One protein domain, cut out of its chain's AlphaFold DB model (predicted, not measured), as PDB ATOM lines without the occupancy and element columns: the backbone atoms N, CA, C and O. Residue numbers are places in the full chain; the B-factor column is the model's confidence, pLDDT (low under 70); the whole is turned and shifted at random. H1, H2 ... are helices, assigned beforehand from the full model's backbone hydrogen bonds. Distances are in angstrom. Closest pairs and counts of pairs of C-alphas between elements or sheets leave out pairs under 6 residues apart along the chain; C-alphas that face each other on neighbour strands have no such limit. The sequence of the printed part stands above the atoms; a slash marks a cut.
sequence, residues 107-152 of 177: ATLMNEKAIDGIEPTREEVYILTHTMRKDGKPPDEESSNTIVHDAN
ATOM      1  N   ALA A 107      21.523 -53.703  -7.797       87.69
ATOM      2  CA  ALA A 107      22.575 -52.830  -7.273       87.69
ATOM      3  C   ALA A 107      23.373 -52.138  -8.391       87.69
ATOM      4  O   ALA A 107      23.633 -50.941  -8.328       87.69
ATOM      5  N   THR A 108      23.716 -52.876  -9.454       88.62
ATOM      6  CA  THR A 108      24.373 -52.298 -10.638       88.62
ATOM      7  C   THR A 108      23.482 -51.250 -11.297       88.62
ATOM      8  O   THR A 108      23.954 -50.176 -11.645       88.62
ATOM      9  N   LEU A 109      22.191 -51.553 -11.445       86.00
ATOM     10  CA  LEU A 109      21.217 -50.651 -12.047       86.00
ATOM     11  C   LEU A 109      21.022 -49.372 -11.216       86.00
ATOM     12  O   LEU A 109      20.937 -48.290 -11.784       86.00
ATOM     13  N   MET A 110      20.984 -49.498  -9.888       87.38
ATOM     14  CA  MET A 110      20.890 -48.373  -8.957       87.38
ATOM     15  C   MET A 110      22.122 -47.477  -9.048       87.38
ATOM     16  O   MET A 110      21.981 -46.269  -9.191       87.38
ATOM     17  N   ASN A 111      23.319 -48.068  -9.060       87.25
ATOM     18  CA  ASN A 111      24.566 -47.322  -9.196       87.25
ATOM     19  C   ASN A 111      24.670 -46.589 -10.546       87.25
ATOM     20  O   ASN A 111      25.128 -45.457 -10.599       87.25
ATOM     21  N   GLU A 112      24.211 -47.203 -11.643       87.12
ATOM     22  CA  GLU A 112      24.173 -46.559 -12.969       87.12
ATOM     23  C   GLU A 112      23.179 -45.391 -13.057       87.12
ATOM     24  O   GLU A 112      23.301 -44.543 -13.940       87.12
ATOM     25  N   LYS A 113      22.161 -45.373 -12.193       84.69
ATOM     26  CA  LYS A 113      21.075 -44.385 -12.201       84.69
ATOM     27  C   LYS A 113      21.176 -43.355 -11.087       84.69
ATOM     28  O   LYS A 113      20.340 -42.459 -11.047       84.69
ATOM     29  N   ALA A 114      22.171 -43.472 -10.214       87.56
ATOM     30  CA  ALA A 114      22.424 -42.480  -9.192       87.56
ATOM     31  C   ALA A 114      22.850 -41.162  -9.854       87.56
ATOM     32  O   ALA A 114      23.827 -41.119 -10.604       87.56
ATOM     33  N   ILE A 115      22.105 -40.092  -9.583       81.19
ATOM     34  CA  ILE A 115      22.437 -38.733 -10.022       81.19
ATOM     35  C   ILE A 115      22.993 -38.012  -8.796       81.19
ATOM     36  O   ILE A 115      22.371 -38.025  -7.736       81.19
ATOM     37  N   ASP A 116      24.203 -37.464  -8.914       80.12
ATOM     38  CA  ASP A 116      24.893 -36.736  -7.838       80.12
ATOM     39  C   ASP A 116      25.032 -37.522  -6.514       80.12
ATOM     40  O   ASP A 116      25.024 -36.962  -5.419       80.12
ATOM     41  N   GLY A 117      25.163 -38.852  -6.607       79.56
ATOM     42  CA  GLY A 117      25.309 -39.744  -5.449       79.56
ATOM     43  C   GLY A 117      24.007 -40.036  -4.696       79.56
ATOM     44  O   GLY A 117      24.039 -40.696  -3.658       79.56
ATOM     45  N   ILE A 118      22.864 -39.576  -5.210       83.00
ATOM     46  CA  ILE A 118      21.541 -39.924  -4.692       83.00
ATOM     47  C   ILE A 118      21.074 -41.192  -5.403       83.00
ATOM     48  O   ILE A 118      20.931 -41.215  -6.625       83.00
ATOM     49  N   GLU A 119      20.860 -42.260  -4.635       84.75
ATOM     50  CA  GLU A 119      20.348 -43.517  -5.174       84.75
ATOM     51  C   GLU A 119      18.887 -43.379  -5.627       84.75
ATOM     52  O   GLU A 119      18.095 -42.712  -4.955       84.75
ATOM     53  N   PRO A 120      18.509 -44.043  -6.735       86.31
ATOM     54  CA  PRO A 120      17.136 -44.040  -7.206       86.31
ATOM     55  C   PRO A 120      16.212 -44.744  -6.212       86.31
ATOM     56  O   PRO A 120      16.550 -45.762  -5.599       86.31
ATOM     57  N   THR A 121      15.000 -44.220  -6.099       88.44
ATOM     58  CA  THR A 121      13.948 -44.752  -5.241       88.44
ATOM     59  C   THR A 121      13.533 -46.145  -5.720       88.44
ATOM     60  O   THR A 121      13.623 -46.487  -6.900       88.44
ATOM     61  N   ARG A 122      13.011 -46.970  -4.807       84.25
ATOM     62  CA  ARG A 122      12.489 -48.307  -5.131       84.25
ATOM     63  C   ARG A 122      11.480 -48.286  -6.288       84.25
ATOM     64  O   ARG A 122      11.499 -49.201  -7.107       84.25
ATOM     65  N   GLU A 123      10.625 -47.269  -6.352       83.56
ATOM     66  CA  GLU A 123       9.649 -47.068  -7.434       83.56
ATOM     67  C   GLU A 123      10.338 -46.810  -8.779       83.56
ATOM     68  O   GLU A 123      10.002 -47.438  -9.779       83.56
ATOM     69  N   GLU A 124      11.377 -45.978  -8.804       83.19
ATOM     70  CA  GLU A 124      12.147 -45.686 -10.017       83.19
ATOM     71  C   GLU A 124      12.879 -46.934 -10.522       83.19
ATOM     72  O   GLU A 124      12.853 -47.244 -11.714       83.19
ATOM     73  N   VAL A 125      13.470 -47.709  -9.607       87.06
ATOM     74  CA  VAL A 125      14.077 -49.013  -9.912       87.06
ATOM     75  C   VAL A 125      13.025 -49.987 -10.442       87.06
ATOM     76  O   VAL A 125      13.292 -50.744 -11.379       87.06
ATOM     77  N   TYR A 126      11.823 -49.977  -9.873       84.88
ATOM     78  CA  TYR A 126      10.723 -50.826 -10.304       84.88
ATOM     79  C   TYR A 126      10.261 -50.490 -11.725       84.88
ATOM     80  O   TYR A 126      10.243 -51.377 -12.581       84.88
ATOM     81  N   ILE A 127       9.993 -49.211 -12.004       82.62
ATOM     82  CA  ILE A 127       9.652 -48.712 -13.340       82.62
ATOM     83  C   ILE A 127      10.751 -49.116 -14.317       82.62
ATOM     84  O   ILE A 127      10.477 -49.760 -15.328       82.62
ATOM     85  N   LEU A 128      12.014 -48.838 -13.993       81.00
ATOM     86  CA  LEU A 128      13.154 -49.141 -14.854       81.00
ATOM     87  C   LEU A 128      13.286 -50.637 -15.168       81.00
ATOM     88  O   LEU A 128      13.586 -51.019 -16.300       81.00
ATOM     89  N   THR A 129      13.034 -51.491 -14.180       83.94
ATOM     90  CA  THR A 129      13.113 -52.944 -14.341       83.94
ATOM     91  C   THR A 129      11.895 -53.552 -15.025       83.94
ATOM     92  O   THR A 129      12.022 -54.663 -15.528       83.94
ATOM     93  N   HIS A 130      10.751 -52.868 -15.114       78.19
ATOM     94  CA  HIS A 130       9.506 -53.425 -15.666       78.19
ATOM     95  C   HIS A 130       8.969 -52.679 -16.904       78.19
ATOM     96  O   HIS A 130       7.972 -53.105 -17.474       78.19
ATOM     97  N   THR A 131       9.643 -51.626 -17.385       70.62
ATOM     98  CA  THR A 131       9.244 -50.864 -18.597       70.62
ATOM     99  C   THR A 131      10.165 -51.014 -19.790       70.62
ATOM    100  O   THR A 131       9.728 -50.887 -20.932       70.62
ATOM    101  N   MET A 132      11.449 -51.259 -19.546       62.44
ATOM    102  CA  MET A 132      12.480 -51.049 -20.554       62.44
ATOM    103  C   MET A 132      12.639 -52.267 -21.463       62.44
ATOM    104  O   MET A 132      13.564 -53.062 -21.304       62.44
ATOM    105  N   ARG A 133      11.770 -52.412 -22.470       63.12
ATOM    106  CA  ARG A 133      12.171 -53.124 -23.696       63.12
ATOM    107  C   ARG A 133      13.150 -52.250 -24.486       63.12
ATOM    108  O   ARG A 133      13.180 -51.037 -24.303       63.12
ATOM    109  N   LYS A 134      13.921 -52.849 -25.403       58.16
ATOM    110  CA  LYS A 134      14.804 -52.098 -26.324       58.16
ATOM    111  C   LYS A 134      14.064 -50.992 -27.092       58.16
ATOM    112  O   LYS A 134      14.679 -49.995 -27.441       58.16
ATOM    113  N   ASP A 135      12.754 -51.157 -27.274       60.00
ATOM    114  CA  ASP A 135      11.875 -50.239 -28.002       60.00
ATOM    115  C   ASP A 135      11.163 -49.214 -27.089       60.00
ATOM    116  O   ASP A 135      10.260 -48.516 -27.535       60.00
ATOM    117  N   GLY A 136      11.492 -49.158 -25.790       57.44
ATOM    118  CA  GLY A 136      10.923 -48.196 -24.828       57.44
ATOM    119  C   GLY A 136       9.456 -48.424 -24.435       57.44
ATOM    120  O   GLY A 136       8.918 -47.676 -23.622       57.44
ATOM    121  N   LYS A 137       8.796 -49.452 -24.982       59.91
ATOM    122  CA  LYS A 137       7.395 -49.784 -24.685       59.91
ATOM    123  C   LYS A 137       7.275 -50.776 -23.514       59.91
ATOM    124  O   LYS A 137       8.023 -51.763 -23.503       59.91
ATOM    125  N   PRO A 138       6.292 -50.596 -22.604       62.44
ATOM    126  CA  PRO A 138       6.012 -51.562 -21.550       62.44
ATOM    127  C   PRO A 138       5.758 -52.974 -22.100       62.44
ATOM    128  O   PRO A 138       5.203 -53.134 -23.195       62.44
ATOM    129  N   PRO A 139       6.161 -54.020 -21.360       65.94
ATOM    130  CA  PRO A 139       6.086 -55.390 -21.838       65.94
ATOM    131  C   PRO A 139       4.658 -55.934 -21.939       65.94
ATOM    132  O   PRO A 139       4.431 -56.830 -22.756       65.94
ATOM    133  N   ASP A 140       3.725 -55.401 -21.154       70.81
ATOM    134  CA  ASP A 140       2.295 -55.684 -21.232       70.81
ATOM    135  C   ASP A 140       1.447 -54.494 -20.737       70.81
ATOM    136  O   ASP A 140       1.944 -53.507 -20.183       70.81
ATOM    137  N   GLU A 141       0.144 -54.577 -21.002       68.38
ATOM    138  CA  GLU A 141      -0.843 -53.551 -20.647       68.38
ATOM    139  C   GLU A 141      -0.985 -53.391 -19.125       68.38
ATOM    140  O   GLU A 141      -1.145 -52.282 -18.630       68.38
ATOM    141  N   GLU A 142      -0.825 -54.472 -18.356       69.06
ATOM    142  CA  GLU A 142      -0.897 -54.429 -16.889       69.06
ATOM    143  C   GLU A 142       0.309 -53.709 -16.262       69.06
ATOM    144  O   GLU A 142       0.138 -52.912 -15.339       69.06
ATOM    145  N   SER A 143       1.515 -53.892 -16.818       65.50
ATOM    146  CA  SER A 143       2.686 -53.076 -16.476       65.50
ATOM    147  C   SER A 143       2.395 -51.609 -16.775       65.50
ATOM    148  O   SER A 143       2.636 -50.750 -15.941       65.50
ATOM    149  N   SER A 144       1.808 -51.318 -17.940       64.94
ATOM    150  CA  SER A 144       1.466 -49.945 -18.338       64.94
ATOM    151  C   SER A 144       0.503 -49.293 -17.336       64.94
ATOM    152  O   SER A 144       0.746 -48.177 -16.886       64.94
ATOM    153  N   ASN A 145      -0.545 -50.013 -16.931       66.88
ATOM    154  CA  ASN A 145      -1.568 -49.515 -16.011       66.88
ATOM    155  C   ASN A 145      -1.042 -49.299 -14.584       66.88
ATOM    156  O   ASN A 145      -1.404 -48.311 -13.950       66.88
ATOM    157  N   THR A 146      -0.175 -50.186 -14.083       66.81
ATOM    158  CA  THR A 146       0.445 -50.034 -12.750       66.81
ATOM    159  C   THR A 146       1.357 -48.809 -12.692       66.81
ATOM    160  O   THR A 146       1.248 -48.008 -11.772       66.81
ATOM    161  N   ILE A 147       2.160 -48.578 -13.733       64.75
ATOM    162  CA  ILE A 147       3.037 -47.400 -13.811       64.75
ATOM    163  C   ILE A 147       2.234 -46.095 -13.893       64.75
ATOM    164  O   ILE A 147       2.591 -45.118 -13.242       64.75
ATOM    165  N   VAL A 148       1.153 -46.062 -14.683       60.16
ATOM    166  CA  VAL A 148       0.290 -44.871 -14.806       60.16
ATOM    167  C   VAL A 148      -0.422 -44.563 -13.485       60.16
ATOM    168  O   VAL A 148      -0.552 -43.396 -13.116       60.16
ATOM    169  N   HIS A 149      -0.860 -45.590 -12.751       58.72
ATOM    170  CA  HIS A 149      -1.480 -45.419 -11.437       58.72
ATOM    171  C   HIS A 149      -0.494 -44.863 -10.397       58.72
ATOM    172  O   HIS A 149      -0.839 -43.937  -9.657       58.72
ATOM    173  N   ASP A 150       0.738 -45.373 -10.370       56.97
ATOM    174  CA  ASP A 150       1.777 -44.902  -9.446       56.97
ATOM    175  C   ASP A 150       2.221 -43.467  -9.785       56.97
ATOM    176  O   ASP A 150       2.320 -42.625  -8.892       56.97
ATOM    177  N   ALA A 151       2.349 -43.132 -11.075       54.12
ATOM    178  CA  ALA A 151       2.645 -41.769 -11.530       54.12
ATOM    179  C   ALA A 151       1.557 -40.748 -11.134       54.12
ATOM    180  O   ALA A 151       1.874 -39.608 -10.794       54.12
ATOM    181  N   ASN A 152       0.281 -41.152 -11.120       46.62
ATOM    182  CA  ASN A 152      -0.833 -40.295 -10.695       46.62
ATOM    183  C   ASN A 152      -1.027 -40.237  -9.167       46.62
ATOM    184  O   ASN A 152      -1.672 -39.312  -8.670       46.62
TER     185      ASN A 152
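AT A GLANCE: This is residues 107 to 152 of the 177 residues of a protein of Nicotiana tabacum (UniProt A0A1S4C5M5). Three short helices stand in a row with H2 in the middle: H2 and H3 make a helical hairpin, and H1 lies crosswise to H2 on its other side, with few contacts. Residues 132 to 137, in the link between H2 and H3, stick out as a free loop. The printed part has 46 residues with three named helices, in the order H1, H2, H3, and no named strand; its class is all helix. It is only just loose, close to compact, with a radius of gyration of the C-alphas of 11.5 A and spans of 33 by 25 by 14 A.

IN THESE COORDINATES: H1 covers residues 107 to 113, beginning at C-alpha 107 at (22.575, -52.830, -7.273). H2 covers residues 122 to 131 and is 14.1 A long from first to last C-alpha. H3 covers residues 141 to 152, is 16.6 A long and ends at C-alpha 152 at (-0.833, -40.295, -10.695).

HOW THE PARTS SIT: H1 and H2 are close but not clearly touching, with the closest C-alphas, those of Met 110 and Val 125, 6.9 A apart. Their lines are about perpendicular, at 88 degrees. H2 and H3 touch and form a helical hairpin, opposite ways at a shallow tilt of 32 degrees. Their closest C-alphas are those of Ile 127 and Ile 147, 6.8 A apart, and H3 touches H2 with residues 143 to 147 alone. H1 and H3 are apart. In H1, H2 and H3 every O i to N i+4 pair is within hydrogen-bond range.

THE WHOLE: The two C-alphas farthest apart, those of Asp 116 and Glu 141, are 33.3 A apart. The printed part has no cut, and both links are short. The mean pLDDT of the printed part is 74.0; residues 132 to 139 and 141 to 152 are under 70.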